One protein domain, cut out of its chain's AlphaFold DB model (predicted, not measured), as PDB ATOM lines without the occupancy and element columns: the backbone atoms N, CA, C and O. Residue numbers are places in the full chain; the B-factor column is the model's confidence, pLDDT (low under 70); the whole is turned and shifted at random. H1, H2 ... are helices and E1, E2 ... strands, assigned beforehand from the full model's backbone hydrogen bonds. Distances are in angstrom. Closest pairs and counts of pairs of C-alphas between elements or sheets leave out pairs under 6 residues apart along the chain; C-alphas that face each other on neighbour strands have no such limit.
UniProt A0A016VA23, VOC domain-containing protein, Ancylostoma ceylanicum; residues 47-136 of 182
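What this domain is: This is residues 47 to 136 of the 182 residues of the protein "VOC domain-containing protein" of Ancylostoma ceylanicum (UniProt A0A016VA23). A strongly twisted sheet of five strands makes the core, with H1 lying along one face over E3 and E4, and the shorter H2 crossing the other face near the last residues of E4 and E1. E5 forms one edge of the sheet, E2 the other, and the links through Asp 97 and Lys 112 reach to opposite ends of the longest axis. The printed part has 90 residues, with two named helices and five named strands in the order E1, H1, E2, E3, E4, H2, E5. The sheet runs E2, E3, E4, E1, E5 and is mixed, with E4 and E1 parallel and the other neighbours antiparallel. The class is mixed, helices and strands; the whole is compact, with a radius of gyration of the C-alphas of 13.2 A and spans of 40 by 31 by 28 A.

How they stand to each other: E2, residues 71 to 76, E3, residues 88 to 94, and E4, residues 101 to 107, form a meander, each strand the antiparallel neighbour of the one before. E2 and E3 are a hairpin, with N 73 and O 92 2.8 A apart; E3 and E4 are another, with N 91 and O 104 at 2.8 A. E1, residues 47 to 52, is parallel to E4 at 26 degrees, with N 50 and O 103 at 2.8 A. The edge strand E5, residues 128 to 135, is antiparallel to E1 at 163 degrees, with N 130 and O 49 at 2.8 A. H1, residues 57 to 68, is on the sheet at a height of 9.0 A, over E3 and E4, and on the local plane runs along the strands at 8 degrees to E3; the closest C-alphas of H1 and E4, those of Ile 57 and Leu 104, are 6.0 A apart. E1, H1 and E2 form a split strand-helix-strand unit, two strands of one sheet that are not neighbours, joined through a helix, with E3 and E4 between them in the sheet, and its crossover is right-handed. H2, residues 116 to 124, is on the sheet at a height of 7.9 A, over E1 and only just over E4, on which 3 of its 9 C-alphas fall. On the local plane H2 runs across the strands at 81 degrees to E1; its closest C-alpha pair with E4 is Ile 117 and Ala 107, 5.6 A. The helices lie on opposite faces, making three layers, and are apart. In H1 and H2 every O i to N i+4 pair is within hydrogen-bond range.

Where its parts are: E1 begins at C-alpha 47, (-9.365, -9.240, 23.534). H1 measures 15.5 A, E3 19.6 A, E4 20.2 A and E5 21.4 A, ending at C-alpha 135, (-11.010, -1.377, 19.597). E1 measures 16.5 A, E2 15.2 A and H2 11.9 A.

The domain as a whole: The farthest C-alphas, Asp 97 and Lys 112, are 40.0 A apart. The printed part has no cut. The link E2 to E3, 11 residues, is long. Mean pLDDT of the printed part is 86.9; residues 77 to 86 are under 70.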
ATOM      1  N   HIS A  47      -9.775  -8.049  22.789       90.75
ATOM      2  CA  HIS A  47      -9.365  -9.240  23.534       90.75
ATOM      3  C   HIS A  47      -9.780  -9.179  25.009       90.75
ATOM      4  O   HIS A  47     -10.049  -8.109  25.564       90.75
ATOM      5  N   VAL A  48      -9.793 -10.342  25.664       92.94
ATOM      6  CA  VAL A  48     -10.016 -10.480  27.113       92.94
ATOM      7  C   VAL A  48      -8.759 -11.032  27.773       92.94
ATOM      8  O   VAL A  48      -8.203 -12.025  27.313       92.94
ATOM      9  N   VAL A  49      -8.310 -10.427  28.871       92.88
ATOM     10  CA  VAL A  49      -7.155 -10.917  29.636       92.88
ATOM     11  C   VAL A  49      -7.611 -11.519  30.953       92.88
ATOM     12  O   VAL A  49      -8.319 -10.876  31.727       92.88
ATOM     13  N   GLN A  50      -7.173 -12.747  31.208       94.81
ATOM     14  CA  GLN A  50      -7.471 -13.530  32.396       94.81
ATOM     15  C   GLN A  50      -6.188 -13.814  33.176       94.81
ATOM     16  O   GLN A  50      -5.172 -14.210  32.606       94.81
ATOM     17  N   ASN A  51      -6.255 -13.628  34.488       94.88
ATOM     18  CA  ASN A  51      -5.150 -13.870  35.404       94.88
ATOM     19  C   ASN A  51      -5.378 -15.165  36.174       94.88
ATOM     20  O   ASN A  51      -6.484 -15.407  36.660       94.88
ATOM     21  N   TYR A  52      -4.314 -15.943  36.342       94.75
ATOM     22  CA  TYR A  52      -4.333 -17.234  37.013       94.75
ATOM     23  C   TYR A  52      -3.257 -17.340  38.098       94.75
ATOM     24  O   TYR A  52      -2.250 -16.624  38.050       94.75
ATOM     25  N   PRO A  53      -3.456 -18.236  39.085       93.69
ATOM     26  CA  PRO A  53      -2.390 -18.644  39.987       93.69
ATOM     27  C   PRO A  53      -1.180 -19.184  39.218       93.69
ATOM     28  O   PRO A  53      -1.300 -19.659  38.091       93.69
ATOM     29  N   VAL A  54      -0.015 -19.141  39.856       92.31
ATOM     30  CA  VAL A  54       1.235 -19.683  39.305       92.31
ATOM     31  C   VAL A  54       1.065 -21.158  38.900       92.31
ATOM     32  O   VAL A  54       0.416 -21.921  39.618       92.31
ATOM     33  N   ASN A  55       1.692 -21.560  37.790       91.69
ATOM     34  CA  ASN A  55       1.686 -22.917  37.222       91.69
ATOM     35  C   ASN A  55       0.288 -23.414  36.812       91.69
ATOM     36  O   ASN A  55      -0.033 -24.594  36.971       91.69
ATOM     37  N   THR A  56      -0.561 -22.512  36.320       93.00
ATOM     38  CA  THR A  56      -1.954 -22.830  35.964       93.00
ATOM     39  C   THR A  56      -2.249 -22.627  34.481       93.00
ATOM     40  O   THR A  56      -3.095 -23.346  33.942       93.00
ATOM     41  N   ILE A  57      -1.581 -21.687  33.798       94.00
ATOM     42  CA  ILE A  57      -2.003 -21.281  32.445       94.00
ATOM     43  C   ILE A  57      -1.862 -22.393  31.399       94.00
ATOM     44  O   ILE A  57      -2.660 -22.420  30.469       94.00
ATOM     45  N   GLU A  58      -0.923 -23.332  31.556       94.06
ATOM     46  CA  GLU A  58      -0.796 -24.524  30.705       94.06
ATOM     47  C   GLU A  58      -2.081 -25.353  30.688       94.06
ATOM     48  O   GLU A  58      -2.639 -25.628  29.628       94.06
ATOM     49  N   ASN A  59      -2.570 -25.724  31.874       94.69
ATOM     50  CA  ASN A  59      -3.763 -26.558  32.024       94.69
ATOM     51  C   ASN A  59      -5.005 -25.838  31.492       94.69
ATOM     52  O   ASN A  59      -5.904 -26.449  30.919       94.69
ATOM     53  N   VAL A  60      -5.051 -24.520  31.683       95.69
ATOM     54  CA  VAL A  60      -6.130 -23.672  31.177       95.69
ATOM     55  C   VAL A  60      -6.093 -23.587  29.654       95.69
ATOM     56  O   VAL A  60      -7.134 -23.719  29.015       95.69
ATOM     57  N   ALA A  61      -4.913 -23.384  29.070       95.12
ATOM     58  CA  ALA A  61      -4.736 -23.335  27.626       95.12
ATOM     59  C   ALA A  61      -5.145 -24.660  26.974       95.12
ATOM     60  O   ALA A  61      -5.859 -24.635  25.974       95.12
ATOM     61  N   GLU A  62      -4.770 -25.799  27.566       95.81
ATOM     62  CA  GLU A  62      -5.197 -27.109  27.064       95.81
ATOM     63  C   GLU A  62      -6.720 -27.268  27.155       95.81
ATOM     64  O   GLU A  62      -7.350 -27.673  26.183       95.81
ATOM     65  N   TRP A  63      -7.352 -26.835  28.255       95.19
ATOM     66  CA  TRP A  63      -8.814 -26.867  28.362       95.19
ATOM     67  C   TRP A  63      -9.507 -26.053  27.257       95.19
ATOM     68  O   TRP A  63     -10.474 -26.533  26.660       95.19
ATOM     69  N   TYR A  64      -9.022 -24.841  26.959       95.81
ATOM     70  CA  TYR A  64      -9.563 -24.015  25.871       95.81
ATOM     71  C   TYR A  64      -9.332 -24.635  24.491       95.81
ATOM     72  O   TYR A  64     -10.199 -24.549  23.619       95.81
ATOM     73  N   LYS A  65      -8.182 -25.272  24.288       95.56
ATOM     74  CA  LYS A  65      -7.853 -25.981  23.055       95.56
ATOM     75  C   LYS A  65      -8.791 -27.162  22.821       95.56
ATOM     76  O   LYS A  65      -9.367 -27.269  21.744       95.56
ATOM     77  N   GLU A  66      -8.989 -28.004  23.830       95.94
ATOM     78  CA  GLU A  66      -9.843 -29.193  23.743       95.94
ATOM     79  C   GLU A  66     -11.336 -28.846  23.683       95.94
ATOM     80  O   GLU A  66     -12.092 -29.484  22.956       95.94
ATOM     81  N   SER A  67     -11.772 -27.828  24.433       93.75
ATOM     82  CA  SER A  67     -13.202 -27.519  24.589       93.75
ATOM     83  C   SER A  67     -13.724 -26.495  23.581       93.75
ATOM     84  O   SER A  67     -14.916 -26.478  23.290       93.75
ATOM     85  N   MET A  68     -12.865 -25.591  23.099       93.25
ATOM     86  CA  MET A  68     -13.263 -24.432  22.287       93.25
ATOM     87  C   MET A  68     -12.401 -24.240  21.036       93.25
ATOM     88  O   MET A  68     -12.555 -23.229  20.351       93.25
ATOM     89  N   ALA A  69     -11.502 -25.185  20.734       95.25
ATOM     90  CA  ALA A  69     -10.593 -25.126  19.591       95.25
ATOM     91  C   ALA A  69      -9.722 -23.855  19.550       95.25
ATOM     92  O   ALA A  69      -9.343 -23.387  18.477       95.25
ATOM     93  N   LEU A  70      -9.376 -23.291  20.714       95.31
ATOM     94  CA  LEU A  70      -8.474 -22.140  20.775       95.31
ATOM     95  C   LEU A  70      -7.021 -22.601  20.848       95.31
ATOM     96  O   LEU A  70      -6.637 -23.356  21.736       95.31
ATOM     97  N   GLN A  71      -6.197 -22.113  19.932       94.19
ATOM     98  CA  GLN A  71      -4.786 -22.459  19.831       94.19
ATOM     99  C   GLN A  71      -3.911 -21.330  20.364       94.19
ATOM    100  O   GLN A  71      -4.257 -20.150  20.271       94.19
ATOM    101  N   ARG A  72      -2.732 -21.678  20.887       93.12
ATOM    102  CA  ARG A  72      -1.734 -20.683  21.292       93.12
ATOM    103  C   ARG A  72      -1.194 -19.960  20.059       93.12
ATOM    104  O   ARG A  72      -0.514 -20.566  19.236       93.12
ATOM    105  N   PHE A  73      -1.443 -18.659  19.979       88.44
ATOM    106  CA  PHE A  73      -0.965 -17.795  18.903       88.44
ATOM    107  C   PHE A  73       0.368 -17.132  19.243       88.44
ATOM    108  O   PHE A  73       1.264 -17.041  18.405       88.44
ATOM    109  N   TRP A  74       0.518 -16.668  20.485       83.88
ATOM    110  CA  TRP A  74       1.699 -15.926  20.913       83.88
ATOM    111  C   TRP A  74       1.966 -16.092  22.411       83.88
ATOM    112  O   TRP A  74       1.067 -16.434  23.177       83.88
ATOM    113  N   SER A  75       3.206 -15.854  22.839       82.19
ATOM    114  CA  SER A  75       3.604 -15.923  24.245       82.19
ATOM    115  C   SER A  75       4.612 -14.835  24.608       82.19
ATOM    116  O   SER A  75       5.603 -14.649  23.903       82.19
ATOM    117  N   ILE A  76       4.395 -14.189  25.752       75.62
ATOM    118  CA  ILE A  76       5.409 -13.440  26.492       75.62
ATOM    119  C   ILE A  76       6.044 -14.396  27.479       75.62
ATOM    120  O   ILE A  76       5.362 -14.902  28.377       75.62
ATOM    121  N   ASP A  77       7.341 -14.614  27.309       67.12
ATOM    122  CA  ASP A  77       8.155 -15.275  28.313       67.12
ATOM    123  C   ASP A  77       8.861 -14.242  29.195       67.12
ATOM    124  O   ASP A  77       9.051 -13.078  28.813       67.12
ATOM    125  N   ASP A  78       9.266 -14.684  30.379       55.41
ATOM    126  CA  ASP A  78       9.870 -13.858  31.418       55.41
ATOM    127  C   ASP A  78      11.104 -13.080  30.925       55.41
ATOM    128  O   ASP A  78      11.357 -11.975  31.385       55.41
ATOM    129  N   LYS A  79      11.818 -13.566  29.909       53.47
ATOM    130  CA  LYS A  79      12.976 -12.880  29.314       53.47
ATOM    131  C   LYS A  79      12.649 -11.564  28.592       53.47
ATOM    132  O   LYS A  79      13.571 -10.807  28.302       53.47
ATOM    133  N   ILE A  80      11.380 -11.292  28.266       53.06
ATOM    134  CA  ILE A  80      10.980 -10.157  27.408       53.06
ATOM    135  C   ILE A  80      10.340  -9.014  28.217       53.06
ATOM    136  O   ILE A  80      10.485  -7.847  27.851       53.06
ATOM    137  N   THR A  81       9.676  -9.309  29.341       52.91
ATOM    138  CA  THR A  81       9.027  -8.301  30.205       52.91
ATOM    139  C   THR A  81       9.373  -8.513  31.678       52.91
ATOM    140  O   THR A  81       8.530  -8.901  32.490       52.91
ATOM    141  N   THR A  82      10.628  -8.246  32.032       54.03
ATOM    142  CA  THR A  82      11.115  -8.290  33.418       54.03
ATOM    143  C   THR A  82      11.577  -6.930  33.901       54.03
ATOM    144  O   THR A  82      12.425  -6.292  33.283       54.03
ATOM    145  N   SER A  83      11.089  -6.547  35.076       60.31
ATOM    146  CA  SER A  83      11.830  -5.680  35.994       60.31
ATOM    147  C   SER A  83      12.445  -6.550  37.095       60.31
ATOM    148  O   SER A  83      12.020  -7.689  37.295       60.31
ATOM    149  N   GLU A  84      13.402  -6.028  37.865       60.50
ATOM    150  CA  GLU A  84      13.897  -6.740  39.058       60.50
ATOM    151  C   GLU A  84      12.792  -7.026  40.094       60.50
ATOM    152  O   GLU A  84      12.914  -7.937  40.916       60.50
ATOM    153  N   PHE A  85      11.708  -6.246  40.057       58.53
ATOM    154  CA  PHE A  85      10.641  -6.277  41.050       58.53
ATOM    155  C   PHE A  85       9.478  -7.184  40.657       58.53
ATOM    156  O   PHE A  85       8.868  -7.777  41.535       58.53
ATOM    157  N   SER A  86       9.161  -7.323  39.369       64.88
ATOM    158  CA  SER A  86       8.077  -8.195  38.905       64.88
ATOM    159  C   SER A  86       8.264  -8.636  37.454       64.88
ATOM    160  O   SER A  86       8.878  -7.932  36.643       64.88
ATOM    161  N   ALA A  87       7.708  -9.807  37.146       75.88
ATOM    162  CA  ALA A  87       7.641 -10.393  35.817       75.88
ATOM    163  C   ALA A  87       6.336 -11.180  35.658       75.88
ATOM    164  O   ALA A  87       5.730 -11.603  36.649       75.88
ATOM    165  N   MET A  88       5.908 -11.364  34.413       82.81
ATOM    166  CA  MET A  88       4.728 -12.152  34.071       82.81
ATOM    167  C   MET A  88       5.017 -13.067  32.893       82.81
ATOM    168  O   MET A  88       5.828 -12.738  32.029       82.81
ATOM    169  N   LYS A  89       4.289 -14.176  32.856       88.00
ATOM    170  CA  LYS A  89       4.194 -15.072  31.713       88.00
ATOM    171  C   LYS A  89       2.779 -14.963  31.175       88.00
ATOM    172  O   LYS A  89       1.825 -15.040  31.948       88.00
ATOM    173  N   ALA A  90       2.641 -14.737  29.874       90.19
ATOM    174  CA  ALA A  90       1.336 -14.513  29.261       90.19
ATOM    175  C   ALA A  90       1.229 -15.215  27.910       90.19
ATOM    176  O   ALA A  90       2.120 -15.078  27.076       90.19
ATOM    177  N   TRP A  91       0.147 -15.952  27.677       93.88
ATOM    178  CA  TRP A  91      -0.130 -16.656  26.424       93.88
ATOM    179  C   TRP A  91      -1.391 -16.098  25.781       93.88
ATOM    180  O   TRP A  91      -2.447 -16.089  26.405       93.88
ATOM    181  N   LEU A  92      -1.289 -15.669  24.525       93.81
ATOM    182  CA  LEU A  92      -2.446 -15.339  23.703       93.81
ATOM    183  C   LEU A  92      -2.950 -16.619  23.035       93.81
ATOM    184  O   LEU A  92      -2.209 -17.261  22.285       93.81
ATOM    185  N   ILE A  93      -4.204 -16.970  23.299       95.81
ATOM    186  CA  ILE A  93      -4.932 -18.055  22.646       95.81
ATOM    187  C   ILE A  93      -6.034 -17.480  21.752       95.81
ATOM    188  O   ILE A  93      -6.627 -16.444  22.068       95.81
ATOM    189  N   THR A  94      -6.299 -18.134  20.623       95.88
ATOM    190  CA  THR A  94      -7.289 -17.659  19.654       95.88
ATOM    191  C   THR A  94      -7.863 -18.779  18.791       95.88
ATOM    192  O   THR A  94      -7.264 -19.848  18.696       95.88
ATOM    193  N   ASN A  95      -9.031 -18.554  18.191       93.88
ATOM    194  CA  ASN A  95      -9.631 -19.475  17.227       93.88
ATOM    195  C   ASN A  95      -9.013 -19.293  15.827       93.88
ATOM    196  O   ASN A  95      -8.282 -18.335  15.582       93.88
ATOM    197  N   ASP A  96      -9.338 -20.185  14.891       92.62
ATOM    198  CA  ASP A  96      -8.698 -20.238  13.567       92.62
ATOM    199  C   ASP A  96      -8.766 -18.924  12.767       92.62
ATOM    200  O   ASP A  96      -7.795 -18.545  12.112       92.62
ATOM    201  N   ASP A  97      -9.889 -18.198  12.838       91.19
ATOM    202  CA  ASP A  97     -10.061 -16.912  12.147       91.19
ATOM    203  C   ASP A  97      -9.584 -15.695  12.961       91.19
ATOM    204  O   ASP A  97      -9.764 -14.554  12.535       91.19
ATOM    205  N   GLN A  98      -8.947 -15.946  14.109       88.69
ATOM    206  CA  GLN A  98      -8.341 -14.969  15.016       88.69
ATOM    207  C   GLN A  98      -9.296 -13.910  15.566       88.69
ATOM    208  O   GLN A  98      -8.854 -12.861  16.047       88.69
ATOM    209  N   LYS A  99     -10.604 -14.160  15.503       87.38
ATOM    210  CA  LYS A  99     -11.591 -13.226  16.029       87.38
ATOM    211  C   LYS A  99     -11.637 -13.315  17.548       87.38
ATOM    212  O   LYS A  99     -11.440 -12.311  18.216       87.38
ATOM    213  N   VAL A 100     -11.824 -14.500  18.126       91.62
ATOM    214  CA  VAL A 100     -11.844 -14.671  19.587       91.62
ATOM    215  C   VAL A 100     -10.415 -14.652  20.114       91.62
ATOM    216  O   VAL A 100      -9.673 -15.601  19.884       91.62
ATOM    217  N   GLN A 101     -10.028 -13.608  20.844       93.44
ATOM    218  CA  GLN A 101      -8.684 -13.473  21.414       93.44
ATOM    219  C   GLN A 101      -8.732 -13.407  22.940       93.44
ATOM    220  O   GLN A 101      -9.406 -12.553  23.525       93.44
ATOM    221  N   MET A 102      -7.993 -14.303  23.595       94.62
ATOM    222  CA  MET A 102      -7.877 -14.329  25.050       94.62
ATOM    223  C   MET A 102      -6.427 -14.462  25.490       94.62
ATOM    224  O   MET A 102      -5.705 -15.329  25.010       94.62
ATOM    225  N   THR A 103      -6.007 -13.631  26.437       94.88
ATOM    226  CA  THR A 103      -4.680 -13.732  27.048       94.88
ATOM    227  C   THR A 103      -4.802 -14.389  28.412       94.88
ATOM    228  O   THR A 103      -5.536 -13.902  29.266       94.88
ATOM    229  N   LEU A 104      -4.057 -15.465  28.631       94.81
ATOM    230  CA  LEU A 104      -3.915 -16.136  29.919       94.81
ATOM    231  C   LEU A 104      -2.599 -15.690  30.547       94.81
ATOM    232  O   LEU A 104      -1.557 -15.832  29.910       94.81
ATOM    233  N   ALA A 105      -2.623 -15.156  31.763       93.56
ATOM    234  CA  ALA A 105      -1.430 -14.642  32.422       93.56
ATOM    235  C   ALA A 105      -1.251 -15.211  33.833       93.56
ATOM    236  O   ALA A 105      -2.205 -15.312  34.601       93.56
ATOM    237  N   GLU A 106      -0.011 -15.536  34.189       93.19
ATOM    238  CA  GLU A 106       0.398 -15.908  35.546       93.19
ATOM    239  C   GLU A 106       1.660 -15.150  35.972       93.19
ATOM    240  O   GLU A 106       2.424 -14.620  35.153       93.19
ATOM    241  N   ALA A 107       1.869 -15.074  37.283       89.31
ATOM    242  CA  ALA A 107       3.067 -14.481  37.854       89.31
ATOM    243  C   ALA A 107       4.286 -15.398  37.707       89.31
ATOM    244  O   ALA A 107       4.163 -16.623  37.726       89.31
ATOM    245  N   VAL A 108       5.474 -14.795  37.623       85.50
ATOM    246  CA  VAL A 108       6.751 -15.519  37.673       85.50
ATOM    247  C   VAL A 108       7.287 -15.476  39.110       85.50
ATOM    248  O   VAL A 108       7.577 -14.378  39.595       85.50
ATOM    249  N   PRO A 109       7.449 -16.626  39.794       82.75
ATOM    250  CA  PRO A 109       7.967 -16.676  41.162       82.75
ATOM    251  C   PRO A 109       9.390 -16.123  41.311       82.75
ATOM    252  O   PRO A 109      10.147 -16.015  40.347       82.75
ATOM    253  N   GLY A 110       9.781 -15.829  42.555       77.06
ATOM    254  CA  GLY A 110      11.171 -15.495  42.898       77.06
ATOM    255  C   GLY A 110      11.600 -14.064  42.556       77.06
ATOM    256  O   GLY A 110      12.793 -13.789  42.453       77.06
ATOM    257  N   ARG A 111      10.647 -13.143  42.367       80.56
ATOM    258  CA  ARG A 111      10.915 -11.709  42.161       80.56
ATOM    259  C   ARG A 111      10.864 -10.945  43.489       80.56
ATOM    260  O   ARG A 111      10.227 -11.388  44.439       80.56
ATOM    261  N   LYS A 112      11.561  -9.801  43.566       73.56
ATOM    262  CA  LYS A 112      11.679  -9.010  44.812       73.56
ATOM    263  C   LYS A 112      10.352  -8.388  45.263       73.56
ATOM    264  O   LYS A 112      10.188  -8.102  46.444       73.56
ATOM    265  N   GLY A 113       9.442  -8.116  44.330       75.50
ATOM    266  CA  GLY A 113       8.144  -7.507  44.587       75.50
ATOM    267  C   GLY A 113       6.994  -8.450  44.258       75.50
ATOM    268  O   GLY A 113       7.151  -9.437  43.542       75.50
ATOM    269  N   ARG A 114       5.813  -8.103  44.771       79.06
ATOM    270  CA  ARG A 114       4.565  -8.772  44.413       79.06
ATOM    271  C   ARG A 114       4.151  -8.345  43.008       79.06
ATOM    272  O   ARG A 114       4.086  -7.152  42.714       79.06
ATOM    273  N   SER A 115       3.884  -9.305  42.134       85.62
ATOM    274  CA  SER A 115       3.414  -9.017  40.782       85.62
ATOM    275  C   SER A 115       1.966  -8.513  40.788       85.62
ATOM    276  O   SER A 115       1.150  -8.900  41.625       85.62
ATOM    277  N   GLN A 116       1.614  -7.710  39.779       85.75
ATOM    278  CA  GLN A 116       0.232  -7.264  39.550       85.75
ATOM    279  C   GLN A 116      -0.747  -8.451  39.400       85.75
ATOM    280  O   GLN A 116      -1.935  -8.325  39.690       85.75
ATOM    281  N   ILE A 117      -0.263  -9.608  38.933       88.88
ATOM    282  CA  ILE A 117      -1.079 -10.815  38.759       88.88
ATOM    283  C   ILE A 117      -1.347 -11.489  40.108       88.88
ATOM    284  O   ILE A 117      -2.494 -11.813  40.397       88.88
ATOM    285  N   GLU A 118      -0.333 -11.641  40.966       90.81
ATOM    286  CA  GLU A 118      -0.513 -12.163  42.334       90.81
ATOM    287  C   GLU A 118      -1.409 -11.264  43.181       90.81
ATOM    288  O   GLU A 118      -2.166 -11.746  44.024       90.81
ATOM    289  N   GLU A 119      -1.295  -9.952  42.990       91.25
ATOM    290  CA  GLU A 119      -2.177  -8.984  43.624       91.25
ATOM    291  C   GLU A 119      -3.623  -9.197  43.161       91.25
ATOM    292  O   GLU A 119      -4.503  -9.405  43.994       91.25
ATOM    293  N   PHE A 120      -3.853  -9.255  41.843       92.75
ATOM    294  CA  PHE A 120      -5.177  -9.532  41.285       92.75
ATOM    295  C   PHE A 120      -5.769 -10.831  41.834       92.75
ATOM    296  O   PHE A 120      -6.868 -10.803  42.369       92.75
ATOM    297  N   VAL A 121      -5.051 -11.955  41.741       92.12
ATOM    298  CA  VAL A 121      -5.566 -13.269  42.170       92.12
ATOM    299  C   VAL A 121      -5.920 -13.252  43.658       92.12
ATOM    300  O   VAL A 121      -6.929 -13.822  44.058       92.12
ATOM    301  N   SER A 122      -5.136 -12.552  44.476       92.19
ATOM    302  CA  SER A 122      -5.401 -12.421  45.909       92.19
ATOM    303  C   SER A 122      -6.623 -11.570  46.232       92.19
ATOM    304  O   SER A 122      -7.366 -11.940  47.133       92.19
ATOM    305  N   TYR A 123      -6.824 -10.439  45.550       93.62
ATOM    306  CA  TYR A 123      -7.981  -9.569  45.796       93.62
ATOM    307  C   TYR A 123      -9.259 -10.085  45.131       93.62
ATOM    308  O   TYR A 123     -10.345  -9.880  45.664       93.62
ATOM    309  N   ASN A 124      -9.133 -10.772  43.996       93.69
ATOM    310  CA  ASN A 124     -10.241 -11.417  43.297       93.69
ATOM    311  C   ASN A 124     -10.671 -12.736  43.968       93.69
ATOM    312  O   ASN A 124     -11.742 -13.248  43.669       93.69
ATOM    313  N   GLY A 125      -9.845 -13.303  44.857       93.38
ATOM    314  CA  GLY A 125     -10.117 -14.590  45.509       93.38
ATOM    315  C   GLY A 125      -9.884 -15.810  44.609       93.38
ATOM    316  O   GLY A 125     -10.353 -16.899  44.925       93.38
ATOM    317  N   GLY A 126      -9.160 -15.647  43.500       93.06
ATOM    318  CA  GLY A 126      -8.919 -16.701  42.520       93.06
ATOM    319  C   GLY A 126      -8.721 -16.175  41.095       93.06
ATOM    320  O   GLY A 126      -8.651 -14.960  40.880       93.06
ATOM    321  N   PRO A 127      -8.599 -17.082  40.109       95.44
ATOM    322  CA  PRO A 127      -8.513 -16.720  38.700       95.44
ATOM    323  C   PRO A 127      -9.746 -15.989  38.156       95.44
ATOM    324  O   PRO A 127     -10.882 -16.319  38.494       95.44
ATOM    325  N   GLY A 128      -9.529 -15.041  37.242       94.31
ATOM    326  CA  GLY A 128     -10.611 -14.231  36.673       94.31
ATOM    327  C   GLY A 128     -10.167 -13.250  35.589       94.31
ATOM    328  O   GLY A 128      -8.986 -13.171  35.248       94.31
ATOM    329  N   ILE A 129     -11.127 -12.493  35.047       94.69
ATOM    330  CA  ILE A 129     -10.888 -11.470  34.017       94.69
ATOM    331  C   ILE A 129     -10.250 -10.237  34.662       94.69
ATOM    332  O   ILE A 129     -10.865  -9.571  35.492       94.69
ATOM    333  N   GLN A 130      -9.027  -9.907  34.252       90.12
ATOM    334  CA  GLN A 130      -8.332  -8.704  34.702       90.12
ATOM    335  C   GLN A 130      -8.787  -7.469  33.920       90.12
ATOM    336  O   GLN A 130      -9.017  -6.413  34.507       90.12
ATOM    337  N   HIS A 131      -8.866  -7.576  32.591       88.25
ATOM    338  CA  HIS A 131      -9.311  -6.477  31.740       88.25
ATOM    339  C   HIS A 131      -9.888  -6.961  30.409       88.25
ATOM    340  O   HIS A 131      -9.628  -8.076  29.956       88.25
ATOM    341  N   ILE A 132     -10.665  -6.075  29.787       89.25
ATOM    342  CA  ILE A 132     -11.238  -6.233  28.451       89.25
ATOM    343  C   ILE A 132     -10.720  -5.070  27.609       89.25
ATOM    344  O   ILE A 132     -10.826  -3.911  28.020       89.25
ATOM    345  N   ALA A 133     -10.153  -5.375  26.449       86.31
ATOM    346  CA  ALA A 133      -9.709  -4.376  25.495       86.31
ATOM    347  C   ALA A 133     -10.802  -4.099  24.462       86.31
ATOM    348  O   ALA A 133     -11.460  -5.012  23.960       86.31
ATOM    349  N   LEU A 134     -10.983  -2.820  24.143       86.38
ATOM    350  CA  LEU A 134     -11.950  -2.346  23.162       86.38
ATOM    351  C   LEU A 134     -11.202  -1.659  22.022       86.38
ATOM    352  O   LEU A 134     -10.363  -0.788  22.266       86.38
ATOM    353  N   LEU A 135     -11.528  -2.031  20.788       86.25
ATOM    354  CA  LEU A 135     -11.010  -1.377  19.597       86.25
ATOM    355  C   LEU A 135     -11.805  -0.100  19.321       86.25
ATOM    356  O   LEU A 135     -13.038  -0.092  19.358       86.25
ATOM    357  N   VAL A 136     -11.083   0.972  19.004       85.94
ATOM    358  CA  VAL A 136     -11.634   2.281  18.641       85.94
ATOM    359  C   VAL A 136     -10.857   2.855  17.461       85.94
ATOM    360  O   VAL A 136      -9.645   2.664  17.376       85.94
TER     361      VAL A 136